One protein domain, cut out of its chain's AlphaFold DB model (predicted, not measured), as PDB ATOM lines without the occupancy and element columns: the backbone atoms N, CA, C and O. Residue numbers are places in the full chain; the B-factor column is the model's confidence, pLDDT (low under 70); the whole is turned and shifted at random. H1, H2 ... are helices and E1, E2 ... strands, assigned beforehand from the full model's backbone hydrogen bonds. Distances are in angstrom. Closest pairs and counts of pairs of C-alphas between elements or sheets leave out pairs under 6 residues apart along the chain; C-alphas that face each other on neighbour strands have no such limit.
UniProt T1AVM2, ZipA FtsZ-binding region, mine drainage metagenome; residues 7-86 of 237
ATOM      1  N   TRP A   7      32.347 -13.238  41.854       89.62
ATOM      2  CA  TRP A   7      32.713 -12.032  42.589       89.62
ATOM      3  C   TRP A   7      33.117 -12.367  44.015       89.62
ATOM      4  O   TRP A   7      32.363 -12.999  44.753       89.62
ATOM      5  N   VAL A   8      34.297 -11.906  44.415       91.81
ATOM      6  CA  VAL A   8      34.729 -11.929  45.813       91.81
ATOM      7  C   VAL A   8      34.987 -10.508  46.276       91.81
ATOM      8  O   VAL A   8      35.513  -9.697  45.518       91.81
ATOM      9  N   GLY A   9      34.579 -10.202  47.499       92.00
ATOM     10  CA  GLY A   9      34.697  -8.881  48.090       92.00
ATOM     11  C   GLY A   9      35.337  -8.960  49.465       92.00
ATOM     12  O   GLY A   9      35.139  -9.939  50.186       92.00
ATOM     13  N   GLN A  10      36.107  -7.938  49.820       93.94
ATOM     14  CA  GLN A  10      36.713  -7.799  51.134       93.94
ATOM     15  C   GLN A  10      35.814  -6.959  52.041       93.94
ATOM     16  O   GLN A  10      35.432  -5.842  51.690       93.94
ATOM     17  N   HIS A  11      35.481  -7.498  53.210       91.12
ATOM     18  CA  HIS A  11      34.752  -6.798  54.261       91.12
ATOM     19  C   HIS A  11      35.444  -7.051  55.601       91.12
ATOM     20  O   HIS A  11      35.619  -8.209  55.985       91.12
ATOM     21  N   GLN A  12      35.860  -5.990  56.305       89.94
ATOM     22  CA  GLN A  12      36.562  -6.100  57.596       89.94
ATOM     23  C   GLN A  12      37.796  -7.020  57.525       89.94
ATOM     24  O   GLN A  12      38.057  -7.830  58.413       89.94
ATOM     25  N   GLY A  13      38.542  -6.937  56.421       88.50
ATOM     26  CA  GLY A  13      39.726  -7.763  56.186       88.50
ATOM     27  C   GLY A  13      39.458  -9.196  55.706       88.50
ATOM     28  O   GLY A  13      40.415  -9.877  55.342       88.50
ATOM     29  N   GLN A  14      38.204  -9.660  55.637       89.62
ATOM     30  CA  GLN A  14      37.860 -11.012  55.177       89.62
ATOM     31  C   GLN A  14      37.313 -11.020  53.746       89.62
ATOM     32  O   GLN A  14      36.430 -10.235  53.410       89.62
ATOM     33  N   TRP A  15      37.809 -11.944  52.917       90.12
ATOM     34  CA  TRP A  15      37.303 -12.177  51.562       90.12
ATOM     35  C   TRP A  15      36.104 -13.126  51.579       90.12
ATOM     36  O   TRP A  15      36.199 -14.246  52.082       90.12
ATOM     37  N   MET A  16      34.991 -12.703  50.988       90.19
ATOM     38  CA  MET A  16      33.751 -13.480  50.919       90.19
ATOM     39  C   MET A  16      33.046 -13.316  49.572       90.19
ATOM     40  O   MET A  16      33.376 -12.436  48.781       90.19
ATOM     41  N   ASP A  17      32.093 -14.203  49.287       88.31
ATOM     42  CA  ASP A  17      31.375 -14.203  48.014       88.31
ATOM     43  C   ASP A  17      30.295 -13.115  47.993       88.31
ATOM     44  O   ASP A  17      29.334 -13.165  48.769       88.31
ATOM     45  N   VAL A  18      30.440 -12.151  47.081       87.88
ATOM     46  CA  VAL A  18      29.555 -10.977  46.976       87.88
ATOM     47  C   VAL A  18      28.125 -11.396  46.641       87.88
ATOM     48  O   VAL A  18      27.170 -10.777  47.101       87.88
ATOM     49  N   THR A  19      27.953 -12.474  45.869       80.31
ATOM     50  CA  THR A  19      26.630 -12.907  45.389       80.31
ATOM     51  C   THR A  19      25.747 -13.497  46.488       80.31
ATOM     52  O   THR A  19      24.527 -13.532  46.346       80.31
ATOM     53  N   THR A  20      26.353 -13.933  47.594       76.75
ATOM     54  CA  THR A  20      25.653 -14.594  48.707       76.75
ATOM     55  C   THR A  20      25.391 -13.673  49.899       76.75
ATOM     56  O   THR A  20      24.634 -14.040  50.793       76.75
ATOM     57  N   GLN A  21      25.992 -12.478  49.919       71.69
ATOM     58  CA  GLN A  21      25.988 -11.564  51.064       71.69
ATOM     59  C   GLN A  21      25.342 -10.225  50.679       71.69
ATOM     60  O   GLN A  21      26.015  -9.245  50.362       71.69
ATOM     61  N   GLY A  22      24.007 -10.190  50.676       68.44
ATOM     62  CA  GLY A  22      23.245  -8.975  50.379       68.44
ATOM     63  C   GLY A  22      23.407  -7.898  51.460       68.44
ATOM     64  O   GLY A  22      23.352  -8.197  52.649       68.44
ATOM     65  N   GLY A  23      23.571  -6.636  51.049       72.69
ATOM     66  CA  GLY A  23      23.619  -5.479  51.958       72.69
ATOM     67  C   GLY A  23      24.964  -5.234  52.652       72.69
ATOM     68  O   GLY A  23      25.058  -4.337  53.487       72.69
ATOM     69  N   VAL A  24      26.003  -5.999  52.309       83.06
ATOM     70  CA  VAL A  24      27.367  -5.784  52.805       83.06
ATOM     71  C   VAL A  24      28.084  -4.757  51.929       83.06
ATOM     72  O   VAL A  24      28.097  -4.872  50.704       83.06
ATOM     73  N   ASN A  25      28.711  -3.764  52.563       85.44
ATOM     74  CA  ASN A  25      29.607  -2.833  51.880       85.44
ATOM     75  C   ASN A  25      31.013  -3.432  51.819       85.44
ATOM     76  O   ASN A  25      31.636  -3.670  52.858       85.44
ATOM     77  N   PHE A  26      31.497  -3.665  50.604       88.75
ATOM     78  CA  PHE A  26      32.832  -4.190  50.345       88.75
ATOM     79  C   PHE A  26      33.826  -3.055  50.098       88.75
ATOM     80  O   PHE A  26      33.529  -2.111  49.369       88.75
ATOM     81  N   GLU A  27      35.007  -3.164  50.701       90.31
ATOM     82  CA  GLU A  27      36.119  -2.215  50.543       90.31
ATOM     83  C   GLU A  27      36.823  -2.411  49.192       90.31
ATOM     84  O   GLU A  27      37.238  -1.453  48.544       90.31
ATOM     85  N   GLN A  28      36.914  -3.667  48.750       89.75
ATOM     86  CA  GLN A  28      37.502  -4.076  47.481       89.75
ATOM     87  C   GLN A  28      36.720  -5.262  46.918       89.75
ATOM     88  O   GLN A  28      36.275  -6.122  47.675       89.75
ATOM     89  N   CYS A  29      36.591  -5.336  45.593       90.75
ATOM     90  CA  CYS A  29      35.976  -6.464  44.899       90.75
ATOM     91  C   CYS A  29      36.875  -6.961  43.762       90.75
ATOM     92  O   CYS A  29      37.479  -6.165  43.045       90.75
ATOM     93  N   HIS A  30      36.893  -8.274  43.547       90.50
ATOM     94  CA  HIS A  30      37.502  -8.911  42.384       90.50
ATOM     95  C   HIS A  30      36.447  -9.663  41.575       90.50
ATOM     96  O   HIS A  30      35.755 -10.541  42.096       90.50
ATOM     97  N   GLY A  31      36.368  -9.328  40.286       89.44
ATOM     98  CA  GLY A  31      35.671 -10.120  39.279       89.44
ATOM     99  C   GLY A  31      36.613 -11.184  38.720       89.44
ATOM    100  O   GLY A  31      37.677 -10.863  38.194       89.44
ATOM    101  N   LEU A  32      36.234 -12.449  38.846       88.25
ATOM    102  CA  LEU A  32      37.032 -13.607  38.458       88.25
ATOM    103  C   LEU A  32      36.382 -14.294  37.258       88.25
ATOM    104  O   LEU A  32      35.241 -14.750  37.346       88.25
ATOM    105  N   LEU A  33      37.122 -14.391  36.155       88.75
ATOM    106  CA  LEU A  33      36.689 -15.073  34.939       88.75
ATOM    107  C   LEU A  33      37.527 -16.347  34.725       88.75
ATOM    108  O   LEU A  33      38.758 -16.257  34.732       88.75
ATOM    109  N   PRO A  34      36.904 -17.523  34.527       86.56
ATOM    110  CA  PRO A  34      37.623 -18.751  34.213       86.56
ATOM    111  C   PRO A  34      38.400 -18.620  32.901       86.56
ATOM    112  O   PRO A  34      37.860 -18.155  31.895       86.56
ATOM    113  N   LEU A  35      39.665 -19.044  32.908       89.44
ATOM    114  CA  LEU A  35      40.520 -19.017  31.718       89.44
ATOM    115  C   LEU A  35      40.363 -20.261  30.836       89.44
ATOM    116  O   LEU A  35      40.624 -20.194  29.638       89.44
ATOM    117  N   VAL A  36      39.950 -21.386  31.415       85.38
ATOM    118  CA  VAL A  36      39.758 -22.667  30.723       85.38
ATOM    119  C   VAL A  36      38.477 -23.313  31.237       85.38
ATOM    120  O   VAL A  36      38.087 -23.114  32.389       85.38
ATOM    121  N   SER A  37      37.809 -24.051  30.357       79.31
ATOM    122  CA  SER A  37      36.645 -24.887  30.648       79.31
ATOM    123  C   SER A  37      36.699 -26.149  29.781       79.31
ATOM    124  O   SER A  37      37.528 -26.226  28.875       79.31
ATOM    125  N   ARG A  38      35.767 -27.094  29.963       69.50
ATOM    126  CA  ARG A  38      35.605 -28.239  29.042       69.50
ATOM    127  C   ARG A  38      35.321 -27.833  27.586       69.50
ATOM    128  O   ARG A  38      35.571 -28.612  26.678       69.50
ATOM    129  N   ALA A  39      34.816 -26.618  27.348       74.00
ATOM    130  CA  ALA A  39      34.625 -26.075  25.999       74.00
ATOM    131  C   ALA A  39      35.921 -25.499  25.384       74.00
ATOM    132  O   ALA A  39      35.889 -24.970  24.274       74.00
ATOM    133  N   GLY A  40      37.042 -25.584  26.109       80.81
ATOM    134  CA  GLY A  40      38.350 -25.056  25.740       80.81
ATOM    135  C   GLY A  40      38.714 -23.769  26.483       80.81
ATOM    136  O   GLY A  40      37.970 -23.256  27.334       80.81
ATOM    137  N   ARG A  41      39.897 -23.245  26.155       90.50
ATOM    138  CA  ARG A  41      40.395 -21.962  26.663       90.50
ATOM    139  C   ARG A  41      39.585 -20.755  26.202       90.50
ATOM    140  O   ARG A  41      39.072 -20.690  25.085       90.50
ATOM    141  N   ILE A  42      39.563 -19.738  27.053       91.69
ATOM    142  CA  ILE A  42      39.006 -18.429  26.738       91.69
ATOM    143  C   ILE A  42      39.777 -17.766  25.587       91.69
ATOM    144  O   ILE A  42      41.006 -17.831  25.510       91.69
ATOM    145  N   SER A  43      39.052 -17.103  24.686       92.25
ATOM    146  CA  SER A  43      39.666 -16.331  23.606       92.25
ATOM    147  C   SER A  43      40.152 -14.966  24.094       92.25
ATOM    148  O   SER A  43      39.568 -14.359  24.994       92.25
ATOM    149  N   GLU A  44      41.182 -14.433  23.440       94.06
ATOM    150  CA  GLU A  44      41.688 -13.085  23.721       94.06
ATOM    151  C   GLU A  44      40.604 -12.015  23.520       94.06
ATOM    152  O   GLU A  44      40.445 -11.124  24.347       94.06
ATOM    153  N   ALA A  45      39.762 -12.168  22.491       93.81
ATOM    154  CA  ALA A  45      38.618 -11.286  22.263       93.81
ATOM    155  C   ALA A  45      37.643 -11.263  23.454       93.81
ATOM    156  O   ALA A  45      37.138 -10.201  23.823       93.81
ATOM    157  N   ARG A  46      37.392 -12.417  24.093       92.75
ATOM    158  CA  ARG A  46      36.534 -12.486  25.282       92.75
ATOM    159  C   ARG A  46      37.200 -11.851  26.505       92.75
ATOM    160  O   ARG A  46      36.493 -11.210  27.280       92.75
ATOM    161  N   LEU A  47      38.518 -11.998  26.664       93.75
ATOM    162  CA  LEU A  47      39.287 -11.328  27.721       93.75
ATOM    163  C   LEU A  47      39.256  -9.801  27.566       93.75
ATOM    164  O   LEU A  47      38.989  -9.102  28.542       93.75
ATOM    165  N   THR A  48      39.448  -9.288  26.347       94.50
ATOM    166  CA  THR A  48      39.326  -7.853  26.043       94.50
ATOM    167  C   THR A  48      37.928  -7.344  26.362       94.50
ATOM    168  O   THR A  48      37.787  -6.371  27.101       94.50
ATOM    169  N   LEU A  49      36.894  -8.055  25.897       93.31
ATOM    170  CA  LEU A  49      35.506  -7.703  26.192       93.31
ATOM    171  C   LEU A  49      35.245  -7.663  27.701       93.31
ATOM    172  O   LEU A  49      34.602  -6.742  28.187       93.31
ATOM    173  N   PHE A  50      35.761  -8.636  28.454       92.00
ATOM    174  CA  PHE A  50      35.616  -8.651  29.908       92.00
ATOM    175  C   PHE A  50      36.307  -7.455  30.575       92.00
ATOM    176  O   PHE A  50      35.724  -6.830  31.458       92.00
ATOM    177  N   ALA A  51      37.518  -7.095  30.145       92.88
ATOM    178  CA  ALA A  51      38.204  -5.916  30.668       92.88
ATOM    179  C   ALA A  51      37.394  -4.630  30.413       92.88
ATOM    180  O   ALA A  51      37.286  -3.790  31.308       92.88
ATOM    181  N   ASP A  52      36.777  -4.498  29.237       93.25
ATOM    182  CA  ASP A  52      35.911  -3.363  28.902       93.25
ATOM    183  C   ASP A  52      34.613  -3.352  29.723       93.25
ATOM    184  O   ASP A  52      34.237  -2.308  30.259       93.25
ATOM    185  N   GLU A  53      33.973  -4.513  29.904       92.19
ATOM    186  CA  GLU A  53      32.804  -4.686  30.781       92.19
ATOM    187  C   GLU A  53      33.116  -4.240  32.218       92.19
ATOM    188  O   GLU A  53      32.325  -3.525  32.838       92.19
ATOM    189  N   MET A  54      34.284  -4.613  32.750       91.81
ATOM    190  CA  MET A  54      34.687  -4.246  34.108       91.81
ATOM    191  C   MET A  54      35.057  -2.760  34.237       91.81
ATOM    192  O   MET A  54      34.733  -2.144  35.253       91.81
ATOM    193  N   ARG A  55      35.663  -2.144  33.210       93.06
ATOM    194  CA  ARG A  55      35.893  -0.684  33.164       93.06
ATOM    195  C   ARG A  55      34.586   0.100  33.136       93.06
ATOM    196  O   ARG A  55      34.445   1.077  33.871       93.06
ATOM    197  N   ALA A  56      33.627  -0.334  32.320       93.06
ATOM    198  CA  ALA A  56      32.306   0.285  32.254       93.06
ATOM    199  C   ALA A  56      31.574   0.180  33.601       93.06
ATOM    200  O   ALA A  56      31.001   1.166  34.068       93.06
ATOM    201  N   LEU A  57      31.655  -0.982  34.258       90.69
ATOM    202  CA  LEU A  57      31.089  -1.191  35.589       90.69
ATOM    203  C   LEU A  57      31.744  -0.289  36.645       90.69
ATOM    204  O   LEU A  57      31.035   0.359  37.408       90.69
ATOM    205  N   ALA A  58      33.076  -0.208  36.670       91.62
ATOM    206  CA  ALA A  58      33.793   0.659  37.603       91.62
ATOM    207  C   ALA A  58      33.398   2.132  37.420       91.62
ATOM    208  O   ALA A  58      33.062   2.800  38.393       91.62
ATOM    209  N   SER A  59      33.323   2.600  36.169       93.56
ATOM    210  CA  SER A  59      32.853   3.951  35.836       93.56
ATOM    211  C   SER A  59      31.426   4.209  36.337       93.56
ATOM    212  O   SER A  59      31.170   5.225  36.980       93.56
ATOM    213  N   HIS A  60      30.506   3.261  36.122       92.81
ATOM    214  CA  HIS A  60      29.122   3.367  36.593       92.81
ATOM    215  C   HIS A  60      29.014   3.458  38.123       92.81
ATOM    216  O   HIS A  60      28.162   4.178  38.638       92.81
ATOM    217  N   LEU A  61      29.883   2.749  38.844       89.56
ATOM    218  CA  LEU A  61      29.918   2.735  40.307       89.56
ATOM    219  C   LEU A  61      30.755   3.876  40.912       89.56
ATOM    220  O   LEU A  61      30.825   3.986  42.134       89.56
ATOM    221  N   GLY A  62      31.413   4.704  40.092       91.94
ATOM    222  CA  GLY A  62      32.384   5.693  40.571       91.94
ATOM    223  C   GLY A  62      33.625   5.066  41.223       91.94
ATOM    224  O   GLY A  62      34.297   5.714  42.022       91.94
ATOM    225  N   ALA A  63      33.915   3.803  40.908       90.25
ATOM    226  CA  ALA A  63      35.057   3.055  41.411       90.25
ATOM    227  C   ALA A  63      36.254   3.145  40.450       90.25
ATOM    228  O   ALA A  63      36.122   3.451  39.265       90.25
ATOM    229  N   THR A  64      37.444   2.837  40.961       90.50
ATOM    230  CA  THR A  64      38.643   2.619  40.139       90.50
ATOM    231  C   THR A  64      38.842   1.126  39.915       90.50
ATOM    232  O   THR A  64      38.531   0.318  40.788       90.50
ATOM    233  N   ILE A  65      39.358   0.755  38.744       92.06
ATOM    234  CA  ILE A  65      39.699  -0.629  38.425       92.06
ATOM    235  C   ILE A  65      41.103  -0.731  37.848       92.06
ATOM    236  O   ILE A  65      41.506   0.069  37.005       92.06
ATOM    237  N   GLU A  66      41.796  -1.784  38.256       88.00
ATOM    238  CA  GLU A  66      43.045  -2.249  37.667       88.00
ATOM    239  C   GLU A  66      42.757  -3.563  36.923       88.00
ATOM    240  O   GLU A  66      42.758  -4.637  37.530       88.00
ATOM    241  N   PRO A  67      42.400  -3.510  35.627       81.25
ATOM    242  CA  PRO A  67      42.156  -4.724  34.865       81.25
ATOM    243  C   PRO A  67      43.474  -5.474  34.668       81.25
ATOM    244  O   PRO A  67      44.505  -4.867  34.380       81.25
ATOM    245  N   GLY A  68      43.430  -6.801  34.775       82.94
ATOM    246  CA  GLY A  68      44.581  -7.637  34.441       82.94
ATOM    247  C   GLY A  68      45.004  -7.465  32.978       82.94
ATOM    248  O   GLY A  68      44.184  -7.162  32.107       82.94
ATOM    249  N   GLU A  69      46.289  -7.679  32.697       90.75
ATOM    250  CA  GLU A  69      46.800  -7.621  31.329       90.75
ATOM    251  C   GLU A  69      46.237  -8.764  30.479       90.75
ATOM    252  O   GLU A  69      46.444  -9.944  30.775       90.75
ATOM    253  N   VAL A  70      45.552  -8.403  29.390       93.00
ATOM    254  CA  VAL A  70      44.915  -9.360  28.472       93.00
ATOM    255  C   VAL A  70      45.934 -10.342  27.890       93.00
ATOM    256  O   VAL A  70      45.671 -11.541  27.885       93.00
ATOM    257  N   GLY A  71      47.113  -9.859  27.477       92.50
ATOM    258  CA  GLY A  71      48.179 -10.707  26.930       92.50
ATOM    259  C   GLY A  71      48.661 -11.764  27.927       92.50
ATOM    260  O   GLY A  71      48.652 -12.955  27.619       92.50
ATOM    261  N   GLN A  72      48.967 -11.362  29.166       93.19
ATOM    262  CA  GLN A  72      49.357 -12.308  30.221       93.19
ATOM    263  C   GLN A  72      48.238 -13.307  30.547       93.19
ATOM    264  O   GLN A  72      48.499 -14.483  30.802       93.19
ATOM    265  N   ALA A  73      46.979 -12.861  30.556       92.62
ATOM    266  CA  ALA A  73      45.838 -13.743  30.782       92.62
ATOM    267  C   ALA A  73      45.664 -14.762  29.643       92.62
ATOM    268  O   ALA A  73      45.378 -15.928  29.915       92.62
ATOM    269  N   ALA A  74      45.891 -14.360  28.390       93.94
ATOM    270  CA  ALA A  74      45.845 -15.246  27.230       93.94
ATOM    271  C   ALA A  74      46.971 -16.297  27.257       93.94
ATOM    272  O   ALA A  74      46.720 -17.474  26.980       93.94
ATOM    273  N   GLU A  75      48.187 -15.907  27.649       94.81
ATOM    274  CA  GLU A  75      49.311 -16.834  27.840       94.81
ATOM    275  C   GLU A  75      49.022 -17.852  28.947       94.81
ATOM    276  O   GLU A  75      49.190 -19.056  28.741       94.81
ATOM    277  N   ARG A  76      48.516 -17.394  30.100       91.62
ATOM    278  CA  ARG A  76      48.101 -18.280  31.200       91.62
ATOM    279  C   ARG A  76      46.985 -19.226  30.775       91.62
ATOM    280  O   ARG A  76      47.048 -20.408  31.098       91.62
ATOM    281  N   ALA A  77      45.995 -18.738  30.023       91.69
ATOM    282  CA  ALA A  77      44.927 -19.575  29.488       91.69
ATOM    283  C   ALA A  77      45.492 -20.685  28.595       91.69
ATOM    284  O   ALA A  77      45.098 -21.833  28.735       91.69
ATOM    285  N   GLN A  78      46.462 -20.373  27.731       92.44
ATOM    286  CA  GLN A  78      47.107 -21.372  26.878       92.44
ATOM    287  C   GLN A  78      47.944 -22.392  27.664       92.44
ATOM    288  O   GLN A  78      47.946 -23.571  27.321       92.44
ATOM    289  N   GLN A  79      48.675 -21.957  28.690       90.75
ATOM    290  CA  GLN A  79      49.447 -22.862  29.549       90.75
ATOM    291  C   GLN A  79      48.528 -23.826  30.302       90.75
ATOM    292  O   GLN A  79      48.799 -25.023  30.348       90.75
ATOM    293  N   LEU A  80      47.428 -23.303  30.842       87.81
ATOM    294  CA  LEU A  80      46.442 -24.080  31.577       87.81
ATOM    295  C   LEU A  80      45.681 -25.062  30.674       87.81
ATOM    296  O   LEU A  80      45.457 -26.192  31.078       87.81
ATOM    297  N   ASP A  81      45.344 -24.661  29.450       87.81
ATOM    298  CA  ASP A  81      44.681 -25.514  28.450       87.81
ATOM    299  C   ASP A  81      45.531 -26.749  28.127       87.81
ATOM    300  O   ASP A  81      45.084 -27.881  28.288       87.81
ATOM    301  N   ARG A  82      46.818 -26.534  27.811       88.12
ATOM    302  CA  ARG A  82      47.782 -27.623  27.577       88.12
ATOM    303  C   ARG A  82      47.971 -28.507  28.802       88.12
ATOM    304  O   ARG A  82      48.183 -29.706  28.664       88.12
ATOM    305  N   PHE A  83      47.962 -27.917  29.994       86.44
ATOM    306  CA  PHE A  83      48.059 -28.683  31.227       86.44
ATOM    307  C   PHE A  83      46.840 -29.587  31.407       86.44
ATOM    308  O   PHE A  83      47.014 -30.768  31.695       86.44
ATOM    309  N   CYS A  84      45.629 -29.070  31.178       83.25
ATOM    310  CA  CYS A  84      44.407 -29.864  31.229       83.25
ATOM    311  C   CYS A  84      44.460 -31.034  30.241       83.25
ATOM    312  O   CYS A  84      44.233 -32.164  30.653       83.25
ATOM    313  N   GLU A  85      44.860 -30.797  28.989       84.31
ATOM    314  CA  GLU A  85      45.032 -31.862  27.985       84.31
ATOM    315  C   GLU A  85      46.016 -32.962  28.425       84.31
ATOM    316  O   GLU A  85      45.858 -34.121  28.055       84.31
ATOM    317  N   GLN A  86      47.041 -32.621  29.212       84.38
ATOM    318  CA  GLN A  86      48.051 -33.580  29.674       84.38
ATOM    319  C   GLN A  86      47.582 -34.469  30.828       84.38
ATOM    320  O   GLN A  86      48.127 -35.560  31.005       84.38
TER     321      GLN A  86
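What this domain is: This is residues 7 to 86 of the 237 residues of the protein "ZipA FtsZ-binding region" of mine drainage metagenome (UniProt T1AVM2). Two long helices meet near their first residues to make an open corner, and a small three-stranded sheet sits over one side of the first helix, H1, which only grazes it. The second helix, H2, runs away from the corner, away from the sheet, and residues 62 to 69 fold back along H1 to reach it. The 80 printed residues hold, in order along the chain, E1, E2, E3, H1 and H2; the sheet's order is E2, E1, E3, antiparallel throughout, and the class is mixed, helices and strands. The whole is loose, with a radius of gyration of the C-alphas of 14.7 A, and elongated, spanning 42 by 24 by 19 A.

Where its parts are: E1, residues 7 to 11, is 13.0 A from first to last C-alpha and begins at C-alpha 7 at (32.713, -12.032, 42.589). E2, residues 14 to 17, measures 10.2 A. E3, residues 28 to 32, measures 13.1 A. H1, residues 44 to 61, is 25.8 A long and starts at C-alpha 44 at (41.688, -13.085, 23.721). H2, residues 70 to 86, is 24.5 A long and ends at C-alpha 86 at (48.051, -33.580, 29.674).

How they stand to each other: E1 and E2 form a hairpin over a tight link of 2 residues, antiparallel at 148 degrees between their directions; N 9 and O 16, 2.8 A apart, are within hydrogen-bond range. E1 is the inner strand, and on its other side E3 is antiparallel at 161 degrees, with N 10 and O 28 within range at 2.8 A. H1 is only just on the sheet, with 5 pairs of C-alphas within 10 A, and only grazes it with residues 50 to 54. The closest C-alphas of E3 and H1 are those of Gly 31 and Met 54, 7.9 A apart. H1 and H2 touch, H1 with residues 44 to 51 alone and H2 with residues 70 to 74 alone. Their closest C-alphas are those of Glu 44 and Ala 74, 5.9 A apart. The two helices stand at a steep tilt of 50 degrees and run opposite ways. H2 is not on the sheet and is apart from E1, E2 and E3. In H1 and H2 every O i to N i+4 pair is within hydrogen-bond range.

The domain as a whole: The two C-alphas farthest apart are those of Gly 62 and Gln 86, at 43.7 A. The printed part has no cut. The link from E3 to H1, 11 residues, is long, and within it residues 36 to 37 pair antiparallel with residues 40 to 41. The links from E2 to E3 and from H1 to H2 are short. The mean pLDDT of the printed part is 88.5, and residues 22 and 38 are under 70.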